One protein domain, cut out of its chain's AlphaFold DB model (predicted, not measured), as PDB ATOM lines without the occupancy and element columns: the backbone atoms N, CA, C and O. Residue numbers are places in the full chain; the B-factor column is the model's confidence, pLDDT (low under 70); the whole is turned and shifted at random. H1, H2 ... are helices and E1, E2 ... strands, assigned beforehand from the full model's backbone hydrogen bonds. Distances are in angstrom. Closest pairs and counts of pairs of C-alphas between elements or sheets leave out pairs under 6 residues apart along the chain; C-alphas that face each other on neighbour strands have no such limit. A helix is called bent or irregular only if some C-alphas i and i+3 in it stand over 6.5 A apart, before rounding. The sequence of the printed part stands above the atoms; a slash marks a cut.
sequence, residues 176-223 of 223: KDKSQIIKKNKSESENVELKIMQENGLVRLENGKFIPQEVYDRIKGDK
ATOM      1  N   LYS A 176     176.653 211.473 212.934       83.75
ATOM      2  CA  LYS A 176     176.917 210.747 211.688       83.75
ATOM      3  C   LYS A 176     175.944 209.581 211.526       83.75
ATOM      4  O   LYS A 176     175.319 209.477 210.474       83.75
ATOM      5  N   ASP A 177     175.757 208.779 212.573       82.81
ATOM      6  CA  ASP A 177     174.839 207.631 212.551       82.81
ATOM      7  C   ASP A 177     173.390 208.094 212.355       82.81
ATOM      8  O   ASP A 177     172.676 207.569 211.506       82.81
ATOM      9  N   LYS A 178     172.969 209.158 213.057       82.19
ATOM     10  CA  LYS A 178     171.640 209.772 212.876       82.19
ATOM     11  C   LYS A 178     171.413 210.209 211.426       82.19
ATOM     12  O   LYS A 178     170.368 209.921 210.848       82.19
ATOM     13  N   SER A 179     172.408 210.851 210.817       82.56
ATOM     14  CA  SER A 179     172.343 211.289 209.418       82.56
ATOM     15  C   SER A 179     172.263 210.112 208.441       82.56
ATOM     16  O   SER A 179     171.520 210.171 207.461       82.56
ATOM     17  N   GLN A 180     173.005 209.031 208.700       83.38
ATOM     18  CA  GLN A 180     172.954 207.810 207.893       83.38
ATOM     19  C   GLN A 180     171.590 207.120 207.987       83.38
ATOM     20  O   GLN A 180     171.037 206.743 206.956       83.38
ATOM     21  N   ILE A 181     171.015 207.028 209.189       81.81
ATOM     22  CA  ILE A 181     169.677 206.460 209.408       81.81
ATOM     23  C   ILE A 181     168.617 207.269 208.651       81.81
ATOM     24  O   ILE A 181     167.781 206.686 207.968       81.81
ATOM     25  N   ILE A 182     168.676 208.605 208.692       81.38
ATOM     26  CA  ILE A 182     167.741 209.465 207.945       81.38
ATOM     27  C   ILE A 182     167.844 209.212 206.436       81.38
ATOM     28  O   ILE A 182     166.823 209.046 205.770       81.38
ATOM     29  N   LYS A 183     169.067 209.147 205.890       82.75
ATOM     30  CA  LYS A 183     169.289 208.847 204.465       82.75
ATOM     31  C   LYS A 183     168.741 207.474 204.082       82.75
ATOM     32  O   LYS A 183     168.080 207.354 203.054       82.75
ATOM     33  N   LYS A 184     168.991 206.464 204.917       82.12
ATOM     34  CA  LYS A 184     168.498 205.101 204.712       82.12
ATOM     35  C   LYS A 184     166.968 205.057 204.709       82.12
ATOM     36  O   LYS A 184     166.394 204.568 203.745       82.12
ATOM     37  N   ASN A 185     166.325 205.642 205.718       80.94
ATOM     38  CA  ASN A 185     164.864 205.690 205.810       80.94
ATOM     39  C   ASN A 185     164.244 206.399 204.599       80.94
ATOM     40  O   ASN A 185     163.225 205.955 204.084       80.94
ATOM     41  N   LYS A 186     164.867 207.482 204.114       81.19
ATOM     42  CA  LYS A 186     164.403 208.181 202.909       81.19
ATOM     43  C   LYS A 186     164.452 207.275 201.675       81.19
ATOM     44  O   LYS A 186     163.469 207.193 200.950       81.19
ATOM     45  N   SER A 187     165.564 206.569 201.470       79.50
ATOM     46  CA  SER A 187     165.714 205.624 200.358       79.50
ATOM     47  C   SER A 187     164.738 204.446 200.451       79.50
ATOM     48  O   SER A 187     164.179 204.037 199.438       79.50
ATOM     49  N   GLU A 188     164.500 203.909 201.650       80.19
ATOM     50  CA  GLU A 188     163.510 202.848 201.861       80.19
ATOM     51  C   GLU A 188     162.092 203.328 201.525       80.19
ATOM     52  O   GLU A 188     161.380 202.632 200.805       80.19
ATOM     53  N   SER A 189     161.710 204.534 201.956       76.81
ATOM     54  CA  SER A 189     160.423 205.141 201.593       76.81
ATOM     55  C   SER A 189     160.275 205.338 200.083       76.81
ATOM     56  O   SER A 189     159.237 204.988 199.528       76.81
ATOM     57  N   GLU A 190     161.313 205.839 199.405       82.06
ATOM     58  CA  GLU A 190     161.316 206.009 197.943       82.06
ATOM     59  C   GLU A 190     161.176 204.661 197.209       82.06
ATOM     60  O   GLU A 190     160.448 204.561 196.223       82.06
ATOM     61  N   ASN A 191     161.825 203.601 197.700       83.94
ATOM     62  CA  ASN A 191     161.697 202.256 197.131       83.94
ATOM     63  C   ASN A 191     160.297 201.658 197.330       83.94
ATOM     64  O   ASN A 191     159.788 200.976 196.439       83.94
ATOM     65  N   VAL A 192     159.677 201.893 198.490       82.56
ATOM     66  CA  VAL A 192     158.292 201.475 198.755       82.56
ATOM     67  C   VAL A 192     157.329 202.216 197.831       82.56
ATOM     68  O   VAL A 192     156.479 201.580 197.213       82.56
ATOM     69  N   GLU A 193     157.499 203.531 197.678       85.00
ATOM     70  CA  GLU A 193     156.706 204.341 196.752       85.00
ATOM     71  C   GLU A 193     156.828 203.816 195.316       85.00
ATOM     72  O   GLU A 193     155.817 203.566 194.666       85.00
ATOM     73  N   LEU A 194     158.049 203.548 194.840       85.50
ATOM     74  CA  LEU A 194     158.284 202.976 193.513       85.50
ATOM     75  C   LEU A 194     157.562 201.639 193.305       85.50
ATOM     76  O   LEU A 194     156.924 201.463 192.269       85.50
ATOM     77  N   LYS A 195     157.629 200.720 194.277       86.44
ATOM     78  CA  LYS A 195     156.936 199.424 194.190       86.44
ATOM     79  C   LYS A 195     155.423 199.581 194.122       86.44
ATOM     80  O   LYS A 195     154.807 198.990 193.245       86.44
ATOM     81  N   ILE A 196     154.843 200.408 194.994       86.06
ATOM     82  CA  ILE A 196     153.397 200.674 194.999       86.06
ATOM     83  C   ILE A 196     152.970 201.238 193.644       86.06
ATOM     84  O   ILE A 196     151.978 200.798 193.069       86.06
ATOM     85  N   MET A 197     153.721 202.196 193.107       87.00
ATOM     86  CA  MET A 197     153.395 202.806 191.821       87.00
ATOM     87  C   MET A 197     153.494 201.784 190.678       87.00
ATOM     88  O   MET A 197     152.581 201.711 189.860       87.00
ATOM     89  N   GLN A 198     154.526 200.934 190.664       87.00
ATOM     90  CA  GLN A 198     154.678 199.857 189.677       87.00
ATOM     91  C   GLN A 198     153.554 198.814 189.754       87.00
ATOM     92  O   GLN A 198     153.013 198.429 188.721       87.00
ATOM     93  N   GLU A 199     153.161 198.394 190.958       87.94
ATOM     94  CA  GLU A 199     152.030 197.479 191.176       87.94
ATOM     95  C   GLU A 199     150.701 198.071 190.680       87.94
ATOM     96  O   GLU A 199     149.821 197.334 190.239       87.94
ATOM     97  N   ASN A 200     150.573 199.401 190.684       89.19
ATOM     98  CA  ASN A 200     149.427 200.129 190.134       89.19
ATOM     99  C   ASN A 200     149.603 200.523 188.650       89.19
ATOM    100  O   ASN A 200     148.847 201.351 188.139       89.19
ATOM    101  N   GLY A 201     150.588 199.957 187.944       88.81
ATOM    102  CA  GLY A 201     150.799 200.188 186.511       88.81
ATOM    103  C   GLY A 201     151.371 201.568 186.160       88.81
ATOM    104  O   GLY A 201     151.166 202.053 185.045       88.81
ATOM    105  N   LEU A 202     152.067 202.221 187.097       89.19
ATOM    106  CA  LEU A 202     152.697 203.530 186.914       89.19
ATOM    107  C   LEU A 202     154.228 203.417 186.808       89.19
ATOM    108  O   LEU A 202     154.875 202.659 187.530       89.19
ATOM    109  N   VAL A 203     154.822 204.249 185.952       88.44
ATOM    110  CA  VAL A 203     156.270 204.346 185.707       88.44
ATOM    111  C   VAL A 203     156.771 205.729 186.085       88.44
ATOM    112  O   VAL A 203     156.151 206.737 185.742       88.44
ATOM    113  N   ARG A 204     157.922 205.789 186.761       89.56
ATOM    114  CA  ARG A 204     158.596 207.044 187.107       89.56
ATOM    115  C   ARG A 204     159.456 207.545 185.943       89.56
ATOM    116  O   ARG A 204     160.311 206.820 185.443       89.56
ATOM    117  N   LEU A 205     159.251 208.795 185.542       86.62
ATOM    118  CA  LEU A 205     160.062 209.518 184.560       86.62
ATOM    119  C   LEU A 205     161.344 210.087 185.192       86.62
ATOM    120  O   LEU A 205     161.430 210.244 186.410       86.62
ATOM    121  N   GLU A 206     162.315 210.485 184.361       83.38
ATOM    122  CA  GLU A 206     163.579 211.110 184.807       83.38
ATOM    123  C   GLU A 206     163.366 212.409 185.598       83.38
ATOM    124  O   GLU A 206     164.119 212.719 186.515       83.38
ATOM    125  N   ASN A 207     162.293 213.146 185.298       85.75
ATOM    126  CA  ASN A 207     161.894 214.344 186.042       85.75
ATOM    127  C   ASN A 207     161.175 214.033 187.372       85.75
ATOM    128  O   ASN A 207     160.703 214.946 188.046       85.75
ATOM    129  N   GLY A 208     161.052 212.754 187.734       81.31
ATOM    130  CA  GLY A 208     160.451 212.284 188.976       81.31
ATOM    131  C   GLY A 208     158.932 212.095 188.950       81.31
ATOM    132  O   GLY A 208     158.400 211.607 189.943       81.31
ATOM    133  N   LYS A 209     158.233 212.434 187.856       87.12
ATOM    134  CA  LYS A 209     156.772 212.278 187.731       87.12
ATOM    135  C   LYS A 209     156.383 210.835 187.390       87.12
ATOM    136  O   LYS A 209     157.066 210.192 186.601       87.12
ATOM    137  N   PHE A 210     155.260 210.356 187.921       89.00
ATOM    138  CA  PHE A 210     154.681 209.057 187.562       89.00
ATOM    139  C   PHE A 210     153.638 209.187 186.442       89.00
ATOM    140  O   PHE A 210     152.824 210.115 186.460       89.00
ATOM    141  N   ILE A 211     153.654 208.264 185.476       90.62
ATOM    142  CA  ILE A 211     152.656 208.156 184.397       90.62
ATOM    143  C   ILE A 211     152.226 206.696 184.184       90.62
ATOM    144  O   ILE A 211     153.012 205.805 184.499       90.62
ATOM    145  N   PRO A 212     151.027 206.418 183.635       92.81
ATOM    146  CA  PRO A 212     150.624 205.052 183.291       92.81
ATOM    147  C   PRO A 212     151.578 204.395 182.291       92.81
ATOM    148  O   PRO A 212     152.038 205.052 181.353       92.81
ATOM    149  N   GLN A 213     151.826 203.094 182.458       89.19
ATOM    150  CA  GLN A 213     152.696 202.296 181.587       89.19
ATOM    151  C   GLN A 213     152.295 202.426 180.109       89.19
ATOM    152  O   GLN A 213     153.134 202.704 179.264       89.19
ATOM    153  N   GLU A 214     150.998 202.377 179.805       88.19
ATOM    154  CA  GLU A 214     150.472 202.532 178.439       88.19
ATOM    155  C   GLU A 214     150.802 203.887 177.796       88.19
ATOM    156  O   GLU A 214     150.859 204.019 176.572       88.19
ATOM    157  N   VAL A 215     150.943 204.938 178.609       88.00
ATOM    158  CA  VAL A 215     151.327 206.275 178.139       88.00
ATOM    159  C   VAL A 215     152.838 206.327 177.941       88.00
ATOM    160  O   VAL A 215     153.304 206.875 176.946       88.00
ATOM    161  N   TYR A 216     153.599 205.721 178.854       87.44
ATOM    162  CA  TYR A 216     155.049 205.594 178.738       87.44
ATOM    163  C   TYR A 216     155.457 204.827 177.471       87.44
ATOM    164  O   TYR A 216     156.320 205.292 176.726       87.44
ATOM    165  N   ASP A 217     154.792 203.707 177.187       87.25
ATOM    166  CA  ASP A 217     155.076 202.854 176.029       87.25
ATOM    167  C   ASP A 217     154.755 203.560 174.708       87.25
ATOM    168  O   ASP A 217     155.537 203.466 173.764       87.25
ATOM    169  N   ARG A 218     153.676 204.356 174.655       85.25
ATOM    170  CA  ARG A 218     153.372 205.226 173.504       85.25
ATOM    171  C   ARG A 218     154.473 206.259 173.260       85.25
ATOM    172  O   ARG A 218     154.958 206.389 172.145       85.25
ATOM    173  N   ILE A 219     154.930 206.935 174.316       83.38
ATOM    174  CA  ILE A 219     155.994 207.951 174.222       83.38
ATOM    175  C   ILE A 219     157.331 207.337 173.770       83.38
ATOM    176  O   ILE A 219     158.124 208.011 173.111       83.38
ATOM    177  N   LYS A 220     157.609 206.080 174.138       77.19
ATOM    178  CA  LYS A 220     158.824 205.369 173.718       77.19
ATOM    179  C   LYS A 220     158.722 204.722 172.336       77.19
ATOM    180  O   LYS A 220     159.756 204.599 171.693       77.19
ATOM    181  N   GLY A 221     157.531 204.292 171.921       66.50
ATOM    182  CA  GLY A 221     157.282 203.649 170.627       66.50
ATOM    183  C   GLY A 221     157.224 204.616 169.440       66.50
ATOM    184  O   GLY A 221     157.460 204.190 168.317       66.50
ATOM    185  N   ASP A 222     156.977 205.906 169.688       57.44
ATOM    186  CA  ASP A 222     157.010 206.977 168.677       57.44
ATOM    187  C   ASP A 222     158.429 207.560 168.441       57.44
ATOM    188  O   ASP A 222     158.574 208.634 167.852       57.44
ATOM    189  N   LYS A 223     159.484 206.880 168.917       51.31
ATOM    190  CA  LYS A 223     160.897 207.242 168.701       51.31
ATOM    191  C   LYS A 223     161.633 206.241 167.822       51.31
ATOM    192  O   LYS A 223     161.447 205.024 168.030       51.31
TER     193      LYS A 223
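Overview. This is residues 176 to 223 of the 223 residues of an uncharacterized protein of Candidatus Moranbacteria bacterium GW2011_GWF1_34_10 (UniProt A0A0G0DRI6). One long helix, H1, sticks out as an arm with its residues 176 to 193, and its far end meets a small head made of the two-stranded hairpin E1 and E2 and a short helix, H2. The hairpin sits between the end of H1 and the beginning of H2, and the last residues, 218 to 223, stick out beyond it. The printed part has 48 residues, with two named helices and two named strands in the order H1, E1, E2, H2; the sheet has the order E1 - E2 and is antiparallel, and the class is mostly helix. The whole is only just extended, close to loose, with a radius of gyration of the C-alphas of 14.7 A, and its spans are 48 by 21 by 11 A, the arm of H1 making much of the length.

Along the chain. Find C-alpha 176 at (176.917, 210.747, 211.688); from there H1, residues 176 to 199, runs 34.9 A to C-alpha 199 at (152.030, 197.479, 191.176). After residues 200 and 201 you come to E1, residues 202 to 204, which is 6.9 A long. Pass residues 205 to 209 and you reach E2, residues 210 to 212, which is 7.1 A long. H2, residues 213 to 221, follows at once and runs 12.0 A to C-alpha 221 at (157.282, 203.649, 170.627).

Arrangement. Begin with H1, whose residues 194 to 198 have C-alphas within 10 A of the sheet of E1 and E2. Its closest C-alphas to E1 are those of Met 197 and Val 203, 6.9 A apart. Its closest to E2 are those of Met 197 and Phe 210, 7.7 A apart. Next look at E1 and E2, a hairpin of antiparallel neighbours with 142 degrees between their directions. The C-alphas of Leu 202 and Pro 212 face each other at 4.4 A. Across the pair, N 203 and O 211 are within hydrogen-bond range at 2.8 A, and N 211 and O 203 at 2.9 A. Go on to H2, where the closest C-alphas of E1 and H2 are those of Leu 202 and Gln 213, 5.5 A apart. H1 and H2 are apart. In H1 and H2 every O i to N i+4 pair is within hydrogen-bond range, and neither helix is bent or irregular.

Size, cuts and confidence. Look to Lys 176 and Asp 222 for the two C-alphas farthest apart, 47.5 A. The printed part has no cut and ends at Lys 223, the chain's last residue. The links H1 to E1, E1 to E2 and E2 to H2 are tight. Residues 176 to 193 of H1 stand free, and so do residues 218 to 223, of which 218 to 221 belong to H2. The mean pLDDT of the printed part is 83.3, and the model's confidence is low, under 70, at residues 221 to 223.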